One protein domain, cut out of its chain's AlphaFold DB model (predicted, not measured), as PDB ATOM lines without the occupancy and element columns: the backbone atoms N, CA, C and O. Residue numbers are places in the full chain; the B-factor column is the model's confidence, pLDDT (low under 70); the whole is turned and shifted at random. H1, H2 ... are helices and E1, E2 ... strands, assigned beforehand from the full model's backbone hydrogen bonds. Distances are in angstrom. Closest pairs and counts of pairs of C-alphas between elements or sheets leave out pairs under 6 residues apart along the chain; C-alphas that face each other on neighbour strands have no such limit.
ATOM      1  N   GLU A   4     133.953  91.720 137.826       85.62
ATOM      2  CA  GLU A   4     133.302  90.491 138.296       85.62
ATOM      3  C   GLU A   4     133.514  89.314 137.334       85.62
ATOM      4  O   GLU A   4     133.862  88.211 137.759       85.62
ATOM      5  N   GLN A   5     133.360  89.542 136.025       82.94
ATOM      6  CA  GLN A   5     133.597  88.512 135.011       82.94
ATOM      7  C   GLN A   5     135.060  88.064 135.003       82.94
ATOM      8  O   GLN A   5     135.350  86.870 134.909       82.94
ATOM      9  N   ARG A   6     135.986  89.017 135.157       86.00
ATOM     10  CA  ARG A   6     137.417  88.727 135.250       86.00
ATOM     11  C   ARG A   6     137.738  87.871 136.475       86.00
ATOM     12  O   ARG A   6     138.398  86.848 136.335       86.00
ATOM     13  N   ALA A   7     137.196  88.231 137.638       88.88
ATOM     14  CA  ALA A   7     137.384  87.483 138.877       88.88
ATOM     15  C   ALA A   7     136.845  86.047 138.771       88.88
ATOM     16  O   ALA A   7     137.459  85.106 139.277       88.88
ATOM     17  N   ILE A   8     135.717  85.852 138.078       88.56
ATOM     18  CA  ILE A   8     135.177  84.520 137.784       88.56
ATOM     19  C   ILE A   8     136.165  83.728 136.927       88.56
ATOM     20  O   ILE A   8     136.528  82.616 137.304       88.56
ATOM     21  N   LEU A   9     136.626  84.293 135.810       87.81
ATOM     22  CA  LEU A   9     137.584  83.647 134.910       87.81
ATOM     23  C   LEU A   9     138.874  83.245 135.638       87.81
ATOM     24  O   LEU A   9     139.284  82.084 135.555       87.81
ATOM     25  N   GLU A  10     139.450  84.149 136.429       88.94
ATOM     26  CA  GLU A  10     140.645  83.875 137.236       88.94
ATOM     27  C   GLU A  10     140.416  82.754 138.257       88.94
ATOM     28  O   GLU A  10     141.257  81.863 138.396       88.94
ATOM     29  N   LYS A  11     139.239  82.704 138.895       89.94
ATOM     30  CA  LYS A  11     138.870  81.627 139.830       89.94
ATOM     31  C   LYS A  11     138.818  80.248 139.167       89.94
ATOM     32  O   LYS A  11     139.065  79.240 139.828       89.94
ATOM     33  N   PHE A  12     138.507  80.192 137.874       86.69
ATOM     34  CA  PHE A  12     138.538  78.958 137.087       86.69
ATOM     35  C   PHE A  12     139.911  78.657 136.475       86.69
ATOM     36  O   PHE A  12     140.062  77.603 135.866       86.69
ATOM     37  N   GLY A  13     140.918  79.516 136.662       88.56
ATOM     38  CA  GLY A  13     142.259  79.335 136.101       88.56
ATOM     39  C   GLY A  13     142.416  79.865 134.675       88.56
ATOM     40  O   GLY A  13     143.327  79.436 133.959       88.56
ATOM     41  N   PHE A  14     141.530  80.771 134.256       90.25
ATOM     42  CA  PHE A  14     141.705  81.561 133.044       90.25
ATOM     43  C   PHE A  14     142.444  82.867 133.344       90.25
ATOM     44  O   PHE A  14     142.273  83.477 134.393       90.25
ATOM     45  N   SER A  15     143.236  83.321 132.386       89.38
ATOM     46  CA  SER A  15     143.980  84.570 132.420       89.38
ATOM     47  C   SER A  15     143.674  85.365 131.161       89.38
ATOM     48  O   SER A  15     143.471  84.799 130.087       89.38
ATOM     49  N   LEU A  16     143.621  86.684 131.302       87.44
ATOM     50  CA  LEU A  16     143.407  87.593 130.186       87.44
ATOM     51  C   LEU A  16     144.765  88.062 129.650       87.44
ATOM     52  O   LEU A  16     145.510  88.704 130.385       87.44
ATOM     53  N   GLU A  17     145.073  87.773 128.390       87.06
ATOM     54  CA  GLU A  17     146.276  88.247 127.688       87.06
ATOM     55  C   GLU A  17     145.886  88.743 126.293       87.06
ATOM     56  O   GLU A  17     145.237  88.007 125.552       87.06
ATOM     57  N   ASP A  18     146.278  89.969 125.927       83.19
ATOM     58  CA  ASP A  18     146.077  90.541 124.580       83.19
ATOM     59  C   ASP A  18     144.636  90.422 124.045       83.19
ATOM     60  O   ASP A  18     144.400  90.032 122.902       83.19
ATOM     61  N   GLY A  19     143.636  90.695 124.892       84.62
ATOM     62  CA  GLY A  19     142.220  90.574 124.510       84.62
ATOM     63  C   GLY A  19     141.737  89.128 124.332       84.62
ATOM     64  O   GLY A  19     140.646  88.893 123.818       84.62
ATOM     65  N   LYS A  20     142.521  88.143 124.777       88.94
ATOM     66  CA  LYS A  20     142.175  86.720 124.748       88.94
ATOM     67  C   LYS A  20     142.116  86.152 126.154       88.94
ATOM     68  O   LYS A  20     142.871  86.536 127.043       88.94
ATOM     69  N   VAL A  21     141.224  85.193 126.339       89.88
ATOM     70  CA  VAL A  21     141.053  84.441 127.575       89.88
ATOM     71  C   VAL A  21     141.745  83.095 127.409       89.88
ATOM     72  O   VAL A  21     141.357  82.273 126.573       89.88
ATOM     73  N   LYS A  22     142.796  82.874 128.195       90.75
ATOM     74  CA  LYS A  22     143.641  81.682 128.142       90.75
ATOM     75  C   LYS A  22     143.534  80.864 129.415       90.75
ATOM     76  O   LYS A  22     143.705  81.397 130.499       90.75
ATOM     77  N   HIS A  23     143.321  79.558 129.307       90.56
ATOM     78  CA  HIS A  23     143.353  78.661 130.460       90.56
ATOM     79  C   HIS A  23     144.736  78.040 130.647       90.56
ATOM     80  O   HIS A  23     145.127  77.151 129.879       90.56
ATOM     81  N   SER A  24     145.429  78.402 131.724       82.44
ATOM     82  CA  SER A  24     146.836  78.039 131.948       82.44
ATOM     83  C   SER A  24     147.088  76.525 131.972       82.44
ATOM     84  O   SER A  24     148.107  76.049 131.486       82.44
ATOM     85  N   LYS A  25     146.141  75.729 132.484       81.06
ATOM     86  CA  LYS A  25     146.312  74.265 132.632       81.06
ATOM     87  C   LYS A  25     145.824  73.433 131.440       81.06
ATOM     88  O   LYS A  25     146.169  72.259 131.301       81.06
ATOM     89  N   LEU A  26     144.947  74.000 130.616       81.38
ATOM     90  CA  LEU A  26     144.248  73.252 129.565       81.38
ATOM     91  C   LEU A  26     144.643  73.717 128.166       81.38
ATOM     92  O   LEU A  26     144.330  73.012 127.216       81.38
ATOM     93  N   GLY A  27     145.347  74.848 128.044       82.00
ATOM     94  CA  GLY A  27     145.731  75.409 126.750       82.00
ATOM     95  C   GLY A  27     144.534  75.922 125.951       82.00
ATOM     96  O   GLY A  27     144.611  76.033 124.734       82.00
ATOM     97  N   ILE A  28     143.410  76.197 126.619       84.31
ATOM     98  CA  ILE A  28     142.234  76.784 125.974       84.31
ATOM     99  C   ILE A  28     142.566  78.235 125.679       84.31
ATOM    100  O   ILE A  28     142.960  78.949 126.595       84.31
ATOM    101  N   VAL A  29     142.372  78.669 124.439       87.56
ATOM    102  CA  VAL A  29     142.473  80.074 124.046       87.56
ATOM    103  C   VAL A  29     141.168  80.448 123.367       87.56
ATOM    104  O   VAL A  29     140.743  79.772 122.430       87.56
ATOM    105  N   ARG A  30     140.514  81.489 123.872       86.94
ATOM    106  CA  ARG A  30     139.243  82.006 123.363       86.94
ATOM    107  C   ARG A  30     139.288  83.525 123.319       86.94
ATOM    108  O   ARG A  30     140.055  84.143 124.056       86.94
ATOM    109  N   GLU A  31     138.492  84.121 122.448       88.88
ATOM    110  CA  GLU A  31     138.385  85.576 122.370       88.88
ATOM    111  C   GLU A  31     137.586  86.103 123.556       88.88
ATOM    112  O   GLU A  31     136.687  85.432 124.060       88.88
ATOM    113  N   ILE A  32     137.927  87.296 124.034       87.12
ATOM    114  CA  ILE A  32     137.210  87.914 125.152       87.12
ATOM    115  C   ILE A  32     135.736  88.184 124.829       87.12
ATOM    116  O   ILE A  32     134.902  88.151 125.729       87.12
ATOM    117  N   GLU A  33     135.410  88.405 123.556       86.75
ATOM    118  CA  GLU A  33     134.055  88.673 123.061       86.75
ATOM    119  C   GLU A  33     133.088  87.508 123.326       86.75
ATOM    120  O   GLU A  33     131.933  87.733 123.698       86.75
ATOM    121  N   ASP A  34     133.595  86.272 123.257       84.50
ATOM    122  CA  ASP A  34     132.880  85.034 123.606       84.50
ATOM    123  C   ASP A  34     132.371  85.107 125.063       84.50
ATOM    124  O   ASP A  34     131.264  84.687 125.375       84.50
ATOM    125  N   PHE A  35     133.140  85.740 125.958       82.25
ATOM    126  CA  PHE A  35     132.795  85.903 127.375       82.25
ATOM    127  C   PHE A  35     132.049  87.208 127.677       82.25
ATOM    128  O   PHE A  35     131.314  87.275 128.662       82.25
ATOM    129  N   MET A  36     132.219  88.249 126.852       81.25
ATOM    130  CA  MET A  36     131.478  89.509 126.990       81.25
ATOM    131  C   MET A  36     130.014  89.387 126.560       81.25
ATOM    132  O   MET A  36     129.201  90.207 126.976       81.25
ATOM    133  N   SER A  37     129.672  88.367 125.767       83.00
ATOM    134  CA  SER A  37     128.296  88.113 125.323       83.00
ATOM    135  C   SER A  37     127.350  87.720 126.469       83.00
ATOM    136  O   SER A  37     126.133  87.812 126.321       83.00
ATOM    137  N   PHE A  38     127.880  87.321 127.630       81.69
ATOM    138  CA  PHE A  38     127.077  86.952 128.796       81.69
ATOM    139  C   PHE A  38     126.798  88.160 129.690       81.69
ATOM    140  O   PHE A  38     127.718  88.798 130.203       81.69
ATOM    141  N   SER A  39     125.514  88.435 129.928       76.12
ATOM    142  CA  SER A  39     125.077  89.565 130.760       76.12
ATOM    143  C   SER A  39     125.153  89.267 132.258       76.12
ATOM    144  O   SER A  39     125.221  90.191 133.064       76.12
ATOM    145  N   THR A  40     125.164  87.989 132.653       82.88
ATOM    146  CA  THR A  40     125.214  87.592 134.064       82.88
ATOM    147  C   THR A  40     126.424  86.728 134.408       82.88
ATOM    148  O   THR A  40     126.885  85.889 133.629       82.88
ATOM    149  N   ALA A  41     126.905  86.883 135.645       83.94
ATOM    150  CA  ALA A  41     127.948  86.045 136.235       83.94
ATOM    151  C   ALA A  41     127.616  84.545 136.164       83.94
ATOM    152  O   ALA A  41     128.499  83.715 135.950       83.94
ATOM    153  N   ARG A  42     126.335  84.193 136.326       86.50
ATOM    154  CA  ARG A  42     125.869  82.805 136.304       86.50
ATOM    155  C   ARG A  42     126.024  82.176 134.921       86.50
ATOM    156  O   ARG A  42     126.581  81.087 134.833       86.50
ATOM    157  N   GLU A  43     125.582  82.860 133.870       88.19
ATOM    158  CA  GLU A  43     125.724  82.374 132.490       88.19
ATOM    159  C   GLU A  43     127.196  82.194 132.116       88.19
ATOM    160  O   GLU A  43     127.583  81.136 131.619       88.19
ATOM    161  N   LEU A  44     128.040  83.170 132.470       88.69
ATOM    162  CA  LEU A  44     129.485  83.072 132.280       88.69
ATOM    163  C   LEU A  44     130.069  81.836 132.986       88.69
ATOM    164  O   LEU A  44     130.891  81.118 132.417       88.69
ATOM    165  N   GLN A  45     129.646  81.563 134.225       89.19
ATOM    166  CA  GLN A  45     130.091  80.379 134.959       89.19
ATOM    167  C   GLN A  45     129.650  79.068 134.305       89.19
ATOM    168  O   GLN A  45     130.432  78.116 134.300       89.19
ATOM    169  N   GLU A  46     128.413  78.976 133.815       89.81
ATOM    170  CA  GLU A  46     127.928  77.763 133.145       89.81
ATOM    171  C   GLU A  46     128.691  77.517 131.844       89.81
ATOM    172  O   GLU A  46     129.189  76.409 131.636       89.81
ATOM    173  N   PHE A  47     128.906  78.565 131.049       88.25
ATOM    174  CA  PHE A  47     129.705  78.503 129.829       88.25
ATOM    175  C   PHE A  47     131.145  78.047 130.098       88.25
ATOM    176  O   PHE A  47     131.645  77.101 129.486       88.25
ATOM    177  N   VAL A  48     131.803  78.656 131.087       88.12
ATOM    178  CA  VAL A  48     133.155  78.266 131.506       88.12
ATOM    179  C   VAL A  48     133.198  76.802 131.952       88.12
ATOM    180  O   VAL A  48     134.085  76.051 131.536       88.12
ATOM    181  N   LYS A  49     132.237  76.353 132.768       88.88
ATOM    182  CA  LYS A  49     132.148  74.948 133.193       88.88
ATOM    183  C   LYS A  49     131.962  74.005 132.011       88.88
ATOM    184  O   LYS A  49     132.563  72.930 132.009       88.88
ATOM    185  N   GLU A  50     131.162  74.385 131.020       88.69
ATOM    186  CA  GLU A  50     130.948  73.584 129.819       88.69
ATOM    187  C   GLU A  50     132.238  73.433 129.005       88.69
ATOM    188  O   GLU A  50     132.613  72.309 128.657       88.69
ATOM    189  N   ILE A  51     132.982  74.526 128.798       86.06
ATOM    190  CA  ILE A  51     134.296  74.496 128.143       86.06
ATOM    191  C   ILE A  51     135.230  73.523 128.870       86.06
ATOM    192  O   ILE A  51     135.831  72.643 128.243       86.06
ATOM    193  N   LEU A  52     135.347  73.656 130.194       86.00
ATOM    194  CA  LEU A  52     136.209  72.797 131.008       86.00
ATOM    195  C   LEU A  52     135.777  71.328 130.923       86.00
ATOM    196  O   LEU A  52     136.621  70.436 130.798       86.00
ATOM    197  N   ARG A  53     134.467  71.061 130.952       86.50
ATOM    198  CA  ARG A  53     133.906  69.710 130.847       86.50
ATOM    199  C   ARG A  53     134.214  69.086 129.489       86.50
ATOM    200  O   ARG A  53     134.690  67.951 129.456       86.50
ATOM    201  N   ASN A  54     134.007  69.822 128.399       85.12
ATOM    202  CA  ASN A  54     134.324  69.367 127.046       85.12
ATOM    203  C   ASN A  54     135.820  69.076 126.886       85.12
ATOM    204  O   ASN A  54     136.194  68.036 126.347       85.12
ATOM    205  N   GLN A  55     136.690  69.924 127.434       79.88
ATOM    206  CA  GLN A  55     138.140  69.714 127.380       79.88
ATOM    207  C   GLN A  55     138.603  68.509 128.206       79.88
ATOM    208  O   GLN A  55     139.450  67.731 127.763       79.88
ATOM    209  N   CYS A  56     138.005  68.284 129.377       75.94
ATOM    210  CA  CYS A  56     138.235  67.071 130.159       75.94
ATOM    211  C   CYS A  56     137.767  65.805 129.422       75.94
ATOM    212  O   CYS A  56     138.437  64.772 129.498       75.94
ATOM    213  N   GLN A  57     136.649  65.866 128.691       74.12
ATOM    214  CA  GLN A  57     136.169  64.741 127.884       74.12
ATOM    215  C   GLN A  57     137.051  64.479 126.660       74.12
ATOM    216  O   GLN A  57     137.353  63.322 126.376       74.12
ATOM    217  N   LEU A  58     137.524  65.527 125.982       65.62
ATOM    218  CA  LEU A  58     138.466  65.420 124.865       65.62
ATOM    219  C   LEU A  58     139.775  64.746 125.295       65.62
ATOM    220  O   LEU A  58     140.249  63.843 124.610       65.62
ATOM    221  N   LYS A  59     140.324  65.099 126.467       61.16
ATOM    222  CA  LYS A  59     141.519  64.428 127.012       61.16
ATOM    223  C   LYS A  59     141.276  62.962 127.387       61.16
ATOM    224  O   LYS A  59     142.209  62.170 127.315       61.16
ATOM    225  N   ARG A  60     140.047  62.592 127.765       60.56
ATOM    226  CA  ARG A  60     139.653  61.200 128.056       60.56
ATOM    227  C   ARG A  60     139.366  60.358 126.809       60.56
ATOM    228  O   ARG A  60     139.333  59.142 126.923       60.56
ATOM    229  N   LYS A  61     139.162  60.984 125.647       55.94
ATOM    230  CA  LYS A  61     138.892  60.319 124.360       55.94
ATOM    231  C   LYS A  61     140.123  60.223 123.449       55.94
ATOM    232  O   LYS A  61     139.956  60.095 122.241       55.94
ATOM    233  N   LYS A  62     141.348  60.282 123.984       43.94
ATOM    234  CA  LYS A  62     142.516  59.851 123.201       43.94
ATOM    235  C   LYS A  62     142.518  58.311 123.143       43.94
ATOM    236  O   LYS A  62     142.636  57.724 124.219       43.94
TER     237      LYS A  62
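Overview. This is residues 4 to 62 of the 63 residues of an uncharacterized protein of Brevibacillus reuszeri (UniProt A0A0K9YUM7). A small sheet of three short strands has its helices gathered to one side: short H1 packs next to the sheet, and long H3 runs along the longest axis, its first part side by side with H1 and its later part passing the sheet. Short H2 leads from the last strand towards H3. The printed part has 59 residues, with three named helices and three named strands in the order H1 E1 E2 E3 H2 H3; the sheet, E1 - E2 - E3, is antiparallel, and the class is mixed. It is compact, with a radius of gyration of the C-alphas of 11.3 A and spans of 34 by 24 by 18 A.

Along the chain. Find C-alpha 4 at (133.302, 90.491, 138.296), where H1, residues 4 to 11, begins and runs 10.6 A. Then come E1, residues 14 to 17, E2, residues 20 to 23, and E3, residues 28 to 31. H2 is residues 32 to 36. H3, residues 41 to 60, runs 28.7 A to C-alpha 60 at (139.653, 61.200, 128.056).

Arrangement. Look first at the meander E1 E2 E3, each strand the antiparallel neighbour of the one before. In the hairpin E1 and E2, N 15 and O 22 are 2.7 A apart, within hydrogen-bond range; in the hairpin E2 and E3, N 21 and O 30 are 2.8 A apart. H1 is on the sheet. H3 touches H1 with residues 41 to 48 alone, at a shallow tilt of 28 degrees, the same way; their closest C-alphas, of Gln 5 and Ala 41, are 6.3 A apart. H3 is only just on the sheet, with 5 pairs of C-alphas within 10 A, and only grazes it with residues 48 to 55. H2 only grazes the sheet with residues 32 to 35, and is close but not clearly touching H3, the closest C-alphas, of Phe 35 and Leu 44, being 6.6 A apart. In H1, H2 and H3 every O i to N i+4 pair is within hydrogen-bond range.

Size, cuts and confidence. The two C-alphas farthest apart, of Glu 4 and Lys 62, are 35.4 A apart. The printed part has no cut, and its links between elements are tight. Look for low confidence at residues 58 to 62, where pLDDT is under 70.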